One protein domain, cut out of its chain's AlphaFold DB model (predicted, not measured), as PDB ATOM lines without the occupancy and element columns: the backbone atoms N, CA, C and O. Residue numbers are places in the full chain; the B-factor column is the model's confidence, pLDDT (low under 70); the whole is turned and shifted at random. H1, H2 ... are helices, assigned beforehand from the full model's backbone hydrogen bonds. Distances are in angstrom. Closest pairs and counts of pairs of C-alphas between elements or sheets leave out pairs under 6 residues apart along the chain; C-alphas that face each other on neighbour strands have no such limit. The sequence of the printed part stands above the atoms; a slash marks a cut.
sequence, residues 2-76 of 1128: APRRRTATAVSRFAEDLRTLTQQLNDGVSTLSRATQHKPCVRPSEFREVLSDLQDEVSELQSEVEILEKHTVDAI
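AT A GLANCE: This is residues 2 to 76 of the 1128 residues of an uncharacterized protein of Edaphochlamys debaryana (UniProt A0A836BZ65). Two long helices, H1 and then H2, lie nearly side by side in a long, narrow shape folded back on itself, loosely joined near the short link and wider toward the open ends. H1 is the longer and makes most of the length, with its residues 2 to 17 sticking out free. The printed part has 75 residues, no named strand, and is all helix; it is extended, with a radius of gyration of the C-alphas of 18.0 A and spans of 63 by 20 by 12 A.

IN THESE COORDINATES: Find C-alpha 2 at (181.763, 209.063, 206.389); from there H1, residues 2 to 37, runs 52.9 A to C-alpha 37 at (148.805, 208.279, 247.697). H2, residues 44 to 73, runs 42.3 A and ends at C-alpha 73 at (181.983, 214.957, 233.438).

HOW THE PARTS SIT: H1 and H2 are close but not clearly touching; look at the closest C-alphas, those of Leu 32 and Leu 54, 7.5 A apart. They run opposite ways at a shallow tilt of 19 degrees. In H2 every O i to N i+4 pair is within hydrogen-bond range; in H1, 30 of 32 are.

THE WHOLE: The C-alphas of Ala 2 and Arg 43 are the two farthest apart, 62.9 A. The printed part has no cut, and the link from H1 to H2 is short. Look for pLDDT under 70 at residues 2 to 4, 40 to 41 and 73 to 76.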
ATOM      1  N   ALA A   2     182.012 210.080 205.351       58.50
ATOM      2  CA  ALA A   2     181.763 209.063 206.389       58.50
ATOM      3  C   ALA A   2     181.846 209.498 207.882       58.50
ATOM      4  O   ALA A   2     180.939 209.114 208.624       58.50
ATOM      5  N   PRO A   3     182.840 210.283 208.365       62.84
ATOM      6  CA  PRO A   3     182.965 210.562 209.803       62.84
ATOM      7  C   PRO A   3     181.789 211.359 210.389       62.84
ATOM      8  O   PRO A   3     181.309 211.003 211.461       62.84
ATOM      9  N   ARG A   4     181.238 212.350 209.664       66.00
ATOM     10  CA  ARG A   4     180.079 213.144 210.133       66.00
ATOM     11  C   ARG A   4     178.825 212.299 210.401       66.00
ATOM     12  O   ARG A   4     178.009 212.678 211.230       66.00
ATOM     13  N   ARG A   5     178.663 211.146 209.734       82.44
ATOM     14  CA  ARG A   5     177.543 210.226 210.013       82.44
ATOM     15  C   ARG A   5     177.735 209.441 211.316       82.44
ATOM     16  O   ARG A   5     176.740 209.069 211.930       82.44
ATOM     17  N   ARG A   6     178.981 209.204 211.749       74.81
ATOM     18  CA  ARG A   6     179.293 208.502 213.008       74.81
ATOM     19  C   ARG A   6     179.056 209.390 214.227       74.81
ATOM     20  O   ARG A   6     178.436 208.934 215.175       74.81
ATOM     21  N   THR A   7     179.480 210.654 214.182       73.19
ATOM     22  CA  THR A   7     179.202 211.601 215.277       73.19
ATOM     23  C   THR A   7     177.704 211.872 215.407       73.19
ATOM     24  O   THR A   7     177.178 211.796 216.510       73.19
ATOM     25  N   ALA A   8     176.991 212.065 214.290       78.50
ATOM     26  CA  ALA A   8     175.534 212.207 214.305       78.50
ATOM     27  C   ALA A   8     174.824 210.991 214.933       78.50
ATOM     28  O   ALA A   8     173.977 211.169 215.798       78.50
ATOM     29  N   THR A   9     175.201 209.756 214.570       85.25
ATOM     30  CA  THR A   9     174.591 208.548 215.168       85.25
ATOM     31  C   THR A   9     174.996 208.294 216.620       85.25
ATOM     32  O   THR A   9     174.232 207.651 217.331       85.25
ATOM     33  N   ALA A  10     176.142 208.800 217.086       76.19
ATOM     34  CA  ALA A  10     176.490 208.783 218.507       76.19
ATOM     35  C   ALA A  10     175.622 209.768 219.309       76.19
ATOM     36  O   ALA A  10     175.005 209.371 220.293       76.19
ATOM     37  N   VAL A  11     175.489 211.016 218.839       82.19
ATOM     38  CA  VAL A  11     174.646 212.043 219.482       82.19
ATOM     39  C   VAL A  11     173.169 211.637 219.487       82.19
ATOM     40  O   VAL A  11     172.502 211.797 220.502       82.19
ATOM     41  N   SER A  12     172.656 211.057 218.396       88.06
ATOM     42  CA  SER A  12     171.276 210.549 218.352       88.06
ATOM     43  C   SER A  12     171.022 209.367 219.288       88.06
ATOM     44  O   SER A  12     169.879 209.187 219.679       88.06
ATOM     45  N   ARG A  13     172.043 208.570 219.638       86.31
ATOM     46  CA  ARG A  13     171.905 207.512 220.654       86.31
ATOM     47  C   ARG A  13     171.886 208.099 222.050       86.31
ATOM     48  O   ARG A  13     170.888 207.931 222.723       86.31
ATOM     49  N   PHE A  14     172.885 208.906 222.401       81.56
ATOM     50  CA  PHE A  14     172.940 209.582 223.700       81.56
ATOM     51  C   PHE A  14     171.656 210.376 224.010       81.56
ATOM     52  O   PHE A  14     171.163 210.349 225.132       81.56
ATOM     53  N   ALA A  15     171.070 211.041 223.008       82.44
ATOM     54  CA  ALA A  15     169.798 211.752 223.154       82.44
ATOM     55  C   ALA A  15     168.566 210.838 223.333       82.44
ATOM     56  O   ALA A  15     167.543 211.311 223.821       82.44
ATOM     57  N   GLU A  16     168.642 209.569 222.926       88.69
ATOM     58  CA  GLU A  16     167.601 208.557 223.141       88.69
ATOM     59  C   GLU A  16     167.814 207.828 224.473       88.69
ATOM     60  O   GLU A  16     166.882 207.736 225.261       88.69
ATOM     61  N   ASP A  17     169.053 207.437 224.784       82.12
ATOM     62  CA  ASP A  17     169.456 206.851 226.067       82.12
ATOM     63  C   ASP A  17     169.050 207.788 227.233       82.12
ATOM     64  O   ASP A  17     168.436 207.367 228.214       82.12
ATOM     65  N   LEU A  18     169.290 209.099 227.078       80.56
ATOM     66  CA  LEU A  18     168.885 210.128 228.042       80.56
ATOM     67  C   LEU A  18     167.358 210.328 228.104       80.56
ATOM     68  O   LEU A  18     166.840 210.631 229.178       80.56
ATOM     69  N   ARG A  19     166.613 210.117 227.004       88.00
ATOM     70  CA  ARG A  19     165.136 210.090 227.057       88.00
ATOM     71  C   ARG A  19     164.651 208.910 227.882       88.00
ATOM     72  O   ARG A  19     163.817 209.119 228.758       88.00
ATOM     73  N   THR A  20     165.177 207.713 227.622       85.69
ATOM     74  CA  THR A  20     164.817 206.489 228.344       85.69
ATOM     75  C   THR A  20     165.044 206.661 229.845       85.69
ATOM     76  O   THR A  20     164.106 206.446 230.608       85.69
ATOM     77  N   LEU A  21     166.193 207.210 230.257       84.44
ATOM     78  CA  LEU A  21     166.454 207.530 231.663       84.44
ATOM     79  C   LEU A  21     165.452 208.551 232.239       84.44
ATOM     80  O   LEU A  21     164.918 208.345 233.327       84.44
ATOM     81  N   THR A  22     165.135 209.640 231.521       83.81
ATOM     82  CA  THR A  22     164.121 210.604 232.006       83.81
ATOM     83  C   THR A  22     162.709 210.016 232.084       83.81
ATOM     84  O   THR A  22     161.922 210.457 232.918       83.81
ATOM     85  N   GLN A  23     162.395 209.016 231.254       89.06
ATOM     86  CA  GLN A  23     161.137 208.275 231.305       89.06
ATOM     87  C   GLN A  23     161.113 207.343 232.527       89.06
ATOM     88  O   GLN A  23     160.184 207.426 233.322       89.06
ATOM     89  N   GLN A  24     162.171 206.554 232.748       83.19
ATOM     90  CA  GLN A  24     162.325 205.697 233.933       83.19
ATOM     91  C   GLN A  24     162.227 206.503 235.237       83.19
ATOM     92  O   GLN A  24     161.444 206.151 236.113       83.19
ATOM     93  N   LEU A  25     162.933 207.636 235.337       82.50
ATOM     94  CA  LEU A  25     162.845 208.542 236.490       82.50
ATOM     95  C   LEU A  25     161.429 209.103 236.693       82.50
ATOM     96  O   LEU A  25     160.957 209.188 237.826       82.50
ATOM     97  N   ASN A  26     160.727 209.477 235.618       88.75
ATOM     98  CA  ASN A  26     159.337 209.934 235.700       88.75
ATOM     99  C   ASN A  26     158.389 208.821 236.174       88.75
ATOM    100  O   ASN A  26     157.459 209.085 236.939       88.75
ATOM    101  N   ASP A  27     158.616 207.589 235.730       88.81
ATOM    102  CA  ASP A  27     157.736 206.454 235.995       88.81
ATOM    103  C   ASP A  27     157.982 205.862 237.393       88.81
ATOM    104  O   ASP A  27     157.016 205.536 238.088       88.81
ATOM    105  N   GLY A  28     159.230 205.869 237.878       83.88
ATOM    106  CA  GLY A  28     159.583 205.634 239.284       83.88
ATOM    107  C   GLY A  28     158.978 206.698 240.204       83.88
ATOM    108  O   GLY A  28     158.215 206.374 241.110       83.88
ATOM    109  N   VAL A  29     159.159 207.995 239.903       86.00
ATOM    110  CA  VAL A  29     158.508 209.093 240.656       86.00
ATOM    111  C   VAL A  29     156.975 208.983 240.632       86.00
ATOM    112  O   VAL A  29     156.318 209.269 241.636       86.00
ATOM    113  N   SER A  30     156.383 208.525 239.527       87.88
ATOM    114  CA  SER A  30     154.940 208.269 239.427       87.88
ATOM    115  C   SER A  30     154.500 207.062 240.263       87.88
ATOM    116  O   SER A  30     153.424 207.097 240.866       87.88
ATOM    117  N   THR A  31     155.326 206.018 240.345       85.62
ATOM    118  CA  THR A  31     155.085 204.812 241.152       85.62
ATOM    119  C   THR A  31     155.203 205.125 242.643       85.62
ATOM    120  O   THR A  31     154.255 204.879 243.384       85.62
ATOM    121  N   LEU A  32     156.267 205.817 243.055       79.81
ATOM    122  CA  LEU A  32     156.446 206.431 244.374       79.81
ATOM    123  C   LEU A  32     155.262 207.335 244.763       79.81
ATOM    124  O   LEU A  32     154.736 207.255 245.877       79.81
ATOM    125  N   SER A  33     154.790 208.181 243.841       86.94
ATOM    126  CA  SER A  33     153.637 209.052 244.090       86.94
ATOM    127  C   SER A  33     152.336 208.259 244.253       86.94
ATOM    128  O   SER A  33     151.523 208.595 245.110       86.94
ATOM    129  N   ARG A  34     152.138 207.166 243.503       84.75
ATOM    130  CA  ARG A  34     151.003 206.252 243.711       84.75
ATOM    131  C   ARG A  34     151.117 205.504 245.036       84.75
ATOM    132  O   ARG A  34     150.140 205.475 245.775       84.75
ATOM    133  N   ALA A  35     152.284 204.960 245.376       79.19
ATOM    134  CA  ALA A  35     152.518 204.242 246.631       79.19
ATOM    135  C   ALA A  35     152.242 205.125 247.862       79.19
ATOM    136  O   ALA A  35     151.610 204.678 248.814       79.19
ATOM    137  N   THR A  36     152.633 206.403 247.809       79.50
ATOM    138  CA  THR A  36     152.382 207.386 248.881       79.50
ATOM    139  C   THR A  36     150.963 207.971 248.889       79.50
ATOM    140  O   THR A  36     150.511 208.446 249.933       79.50
ATOM    141  N   GLN A  37     150.233 207.928 247.767       83.94
ATOM    142  CA  GLN A  37     148.805 208.279 247.697       83.94
ATOM    143  C   GLN A  37     147.881 207.113 248.075       83.94
ATOM    144  O   GLN A  37     146.769 207.340 248.563       83.94
ATOM    145  N   HIS A  38     148.309 205.867 247.863       78.62
ATOM    146  CA  HIS A  38     147.570 204.703 248.325       78.62
ATOM    147  C   HIS A  38     147.500 204.692 249.857       78.62
ATOM    148  O   HIS A  38     148.425 205.065 250.576       78.62
ATOM    149  N   LYS A  39     146.319 204.318 250.353       71.75
ATOM    150  CA  LYS A  39     145.929 204.419 251.761       71.75
ATOM    151  C   LYS A  39     146.963 203.692 252.642       71.75
ATOM    152  O   LYS A  39     147.232 202.528 252.353       71.75
ATOM    153  N   PRO A  40     147.521 204.339 253.688       65.25
ATOM    154  CA  PRO A  40     148.684 203.822 254.406       65.25
ATOM    155  C   PRO A  40     148.444 202.404 254.922       65.25
ATOM    156  O   PRO A  40     147.368 202.113 255.457       65.25
ATOM    157  N   CYS A  41     149.449 201.545 254.735       62.75
ATOM    158  CA  CYS A  41     149.395 200.120 255.040       62.75
ATOM    159  C   CYS A  41     148.888 199.889 256.469       62.75
ATOM    160  O   CYS A  41     149.307 200.564 257.411       62.75
ATOM    161  N   VAL A  42     147.960 198.942 256.634       72.19
ATOM    162  CA  VAL A  42     147.225 198.778 257.899       72.19
ATOM    163  C   VAL A  42     148.142 198.259 259.013       72.19
ATOM    164  O   VAL A  42     147.833 198.449 260.192       72.19
ATOM    165  N   ARG A  43     149.296 197.662 258.672       84.25
ATOM    166  CA  ARG A  43     150.340 197.291 259.637       84.25
ATOM    167  C   ARG A  43     151.630 198.111 259.462       84.25
ATOM    168  O   ARG A  43     152.112 198.271 258.344       84.25
ATOM    169  N   PRO A  44     152.287 198.520 260.568       85.06
ATOM    170  CA  PRO A  44     153.610 199.151 260.522       85.06
ATOM    171  C   PRO A  44     154.748 198.281 259.955       85.06
ATOM    172  O   PRO A  44     155.816 198.821 259.683       85.06
ATOM    173  N   SER A  45     154.562 196.962 259.810       83.94
ATOM    174  CA  SER A  45     155.521 196.071 259.132       83.94
ATOM    175  C   SER A  45     155.474 196.260 257.617       83.94
ATOM    176  O   SER A  45     156.485 196.606 257.022       83.94
ATOM    177  N   GLU A  46     154.275 196.180 257.037       84.81
ATOM    178  CA  GLU A  46     154.001 196.398 255.609       84.81
ATOM    179  C   GLU A  46     154.510 197.784 255.161       84.81
ATOM    180  O   GLU A  46     155.108 197.930 254.102       84.81
ATOM    181  N   PHE A  47     154.354 198.807 256.011       83.00
ATOM    182  CA  PHE A  47     154.896 200.146 255.747       83.00
ATOM    183  C   PHE A  47     156.433 200.232 255.846       83.00
ATOM    184  O   PHE A  47     157.035 201.065 255.177       83.00
ATOM    185  N   ARG A  48     157.090 199.392 256.660       84.50
ATOM    186  CA  ARG A  48     158.563 199.309 256.702       84.50
ATOM    187  C   ARG A  48     159.133 198.563 255.505       84.50
ATOM    188  O   ARG A  48     160.183 198.964 255.027       84.50
ATOM    189  N   GLU A  49     158.454 197.517 255.051       86.88
ATOM    190  CA  GLU A  49     158.794 196.779 253.831       86.88
ATOM    191  C   GLU A  49     158.742 197.741 252.633       86.88
ATOM    192  O   GLU A  49     159.778 198.007 252.033       86.88
ATOM    193  N   VAL A  50     157.614 198.436 252.430       83.25
ATOM    194  CA  VAL A  50     157.471 199.464 251.377       83.25
ATOM    195  C   VAL A  50     158.489 200.609 251.505       83.25
ATOM    196  O   VAL A  50     158.946 201.122 250.490       83.25
ATOM    197  N   LEU A  51     158.871 201.032 252.720       85.00
ATOM    198  CA  LEU A  51     159.939 202.028 252.896       85.00
ATOM    199  C   LEU A  51     161.342 201.481 252.591       85.00
ATOM    200  O   LEU A  51     162.199 202.274 252.211       85.00
ATOM    201  N   SER A  52     161.586 200.179 252.764       88.62
ATOM    202  CA  SER A  52     162.854 199.539 252.397       88.62
ATOM    203  C   SER A  52     162.967 199.432 250.882       88.62
ATOM    204  O   SER A  52     163.923 199.956 250.326       88.62
ATOM    205  N   ASP A  53     161.947 198.875 250.220       85.25
ATOM    206  CA  ASP A  53     161.892 198.732 248.758       85.25
ATOM    207  C   ASP A  53     162.113 200.091 248.059       85.25
ATOM    208  O   ASP A  53     162.878 200.210 247.106       85.25
ATOM    209  N   LEU A  54     161.486 201.143 248.595       82.00
ATOM    210  CA  LEU A  54     161.593 202.534 248.141       82.00
ATOM    211  C   LEU A  54     162.981 203.139 248.418       82.00
ATOM    212  O   LEU A  54     163.495 203.903 247.604       82.00
ATOM    213  N   GLN A  55     163.607 202.813 249.553       88.88
ATOM    214  CA  GLN A  55     164.976 203.239 249.852       88.88
ATOM    215  C   GLN A  55     165.996 202.537 248.941       88.88
ATOM    216  O   GLN A  55     166.974 203.169 248.535       88.88
ATOM    217  N   ASP A  56     165.757 201.275 248.588       90.56
ATOM    218  CA  ASP A  56     166.585 200.510 247.659       90.56
ATOM    219  C   ASP A  56     166.416 201.034 246.213       90.56
ATOM    220  O   ASP A  56     167.422 201.328 245.570       90.56
ATOM    221  N   GLU A  57     165.186 201.309 245.747       84.69
ATOM    222  CA  GLU A  57     164.902 201.959 244.445       84.69
ATOM    223  C   GLU A  57     165.578 203.341 244.332       84.69
ATOM    224  O   GLU A  57     166.224 203.657 243.331       84.69
ATOM    225  N   VAL A  58     165.496 204.169 245.382       81.62
ATOM    226  CA  VAL A  58     166.186 205.472 245.427       81.62
ATOM    227  C   VAL A  58     167.710 205.308 245.419       81.62
ATOM    228  O   VAL A  58     168.402 206.128 244.811       81.62
ATOM    229  N   SER A  59     168.245 204.257 246.046       90.69
ATOM    230  CA  SER A  59     169.687 203.973 246.057       90.69
ATOM    231  C   SER A  59     170.190 203.495 244.688       90.69
ATOM    232  O   SER A  59     171.258 203.924 244.250       90.69
ATOM    233  N   GLU A  60     169.408 202.671 243.984       90.06
ATOM    234  CA  GLU A  60     169.687 202.239 242.610       90.06
ATOM    235  C   GLU A  60     169.697 203.442 241.655       90.06
ATOM    236  O   GLU A  60     170.726 203.708 241.026       90.06
ATOM    237  N   LEU A  61     168.629 204.250 241.646       84.06
ATOM    238  CA  LEU A  61     168.530 205.463 240.825       84.06
ATOM    239  C   LEU A  61     169.629 206.489 241.143       84.06
ATOM    240  O   LEU A  61     170.160 207.130 240.233       84.06
ATOM    241  N   GLN A  62     170.021 206.645 242.414       87.69
ATOM    242  CA  GLN A  62     171.148 207.507 242.781       87.69
ATOM    243  C   GLN A  62     172.472 206.982 242.197       87.69
ATOM    244  O   GLN A  62     173.288 207.781 241.733       87.69
ATOM    245  N   SER A  63     172.678 205.662 242.166       93.00
ATOM    246  CA  SER A  63     173.873 205.059 241.565       93.00
ATOM    247  C   SER A  63     173.906 205.206 240.037       93.00
ATOM    248  O   SER A  63     174.963 205.512 239.482       93.00
ATOM    249  N   GLU A  64     172.758 205.094 239.353       85.94
ATOM    250  CA  GLU A  64     172.651 205.372 237.913       85.94
ATOM    251  C   GLU A  64     172.982 206.837 237.594       85.94
ATOM    252  O   GLU A  64     173.720 207.115 236.646       85.94
ATOM    253  N   VAL A  65     172.496 207.778 238.413       82.75
ATOM    254  CA  VAL A  65     172.814 209.208 238.274       82.75
ATOM    255  C   VAL A  65     174.302 209.475 238.517       82.75
ATOM    256  O   VAL A  65     174.896 210.226 237.748       82.75
ATOM    257  N   GLU A  66     174.945 208.835 239.498       87.50
ATOM    258  CA  GLU A  66     176.394 208.978 239.728       87.50
ATOM    259  C   GLU A  66     177.228 208.375 238.576       87.50
ATOM    260  O   GLU A  66     178.278 208.908 238.206       87.50
ATOM    261  N   ILE A  67     176.761 207.280 237.964       83.06
ATOM    262  CA  ILE A  67     177.362 206.696 236.753       83.06
ATOM    263  C   ILE A  67     177.196 207.644 235.556       83.06
ATOM    264  O   ILE A  67     178.156 207.844 234.807       83.06
ATOM    265  N   LEU A  68     176.022 208.264 235.387       78.50
ATOM    266  CA  LEU A  68     175.777 209.261 234.344       78.50
ATOM    267  C   LEU A  68     176.604 210.535 234.569       78.50
ATOM    268  O   LEU A  68     177.132 211.087 233.606       78.50
ATOM    269  N   GLU A  69     176.754 210.995 235.812       82.06
ATOM    270  CA  GLU A  69     177.582 212.153 236.157       82.06
ATOM    271  C   GLU A  69     179.046 211.882 235.805       82.06
ATOM    272  O   GLU A  69     179.622 212.634 235.023       82.06
ATOM    273  N   LYS A  70     179.619 210.751 236.236       79.31
ATOM    274  CA  LYS A  70     180.968 210.329 235.810       79.31
ATOM    275  C   LYS A  70     181.079 210.278 234.287       79.31
ATOM    276  O   LYS A  70     181.978 210.885 233.713       79.31
ATOM    277  N   HIS A  71     180.120 209.644 233.611       71.50
ATOM    278  CA  HIS A  71     180.112 209.565 232.151       71.50
ATOM    279  C   HIS A  71     179.865 210.890 231.424       71.50
ATOM    280  O   HIS A  71     180.141 210.933 230.231       71.50
ATOM    281  N   THR A  72     179.369 211.948 232.073       73.31
ATOM    282  CA  THR A  72     179.139 213.265 231.448       73.31
ATOM    283  C   THR A  72     180.189 214.304 231.837       73.31
ATOM    284  O   THR A  72     180.484 215.181 231.029       73.31
ATOM    285  N   VAL A  73     180.820 214.165 233.006       64.88
ATOM    286  CA  VAL A  73     181.983 214.957 233.438       64.88
ATOM    287  C   VAL A  73     183.257 214.490 232.721       64.88
ATOM    288  O   VAL A  73     184.010 215.332 232.235       64.88
ATOM    289  N   ASP A  74     183.451 213.177 232.541       61.16
ATOM    290  CA  ASP A  74     184.546 212.622 231.724       61.16
ATOM    291  C   ASP A  74     184.239 212.639 230.205       61.16
ATOM    292  O   ASP A  74     185.095 212.282 229.391       61.16
ATOM    293  N   ALA A  75     183.037 213.054 229.772       61.53
ATOM    294  CA  ALA A  75     182.674 213.138 228.348       61.53
ATOM    295  C   ALA A  75     183.247 214.379 227.650       61.53
ATOM    296  O   ALA A  75     182.503 215.208 227.129       61.53
ATOM    297  N   ILE A  76     184.575 214.401 227.519       64.56
ATOM    298  CA  ILE A  76     185.343 215.341 226.692       64.56
ATOM    299  C   ILE A  76     185.218 216.776 227.217       64.56
ATOM    300  O   ILE A  76     184.236 217.476 226.960       64.56
TER     301      ILE A  76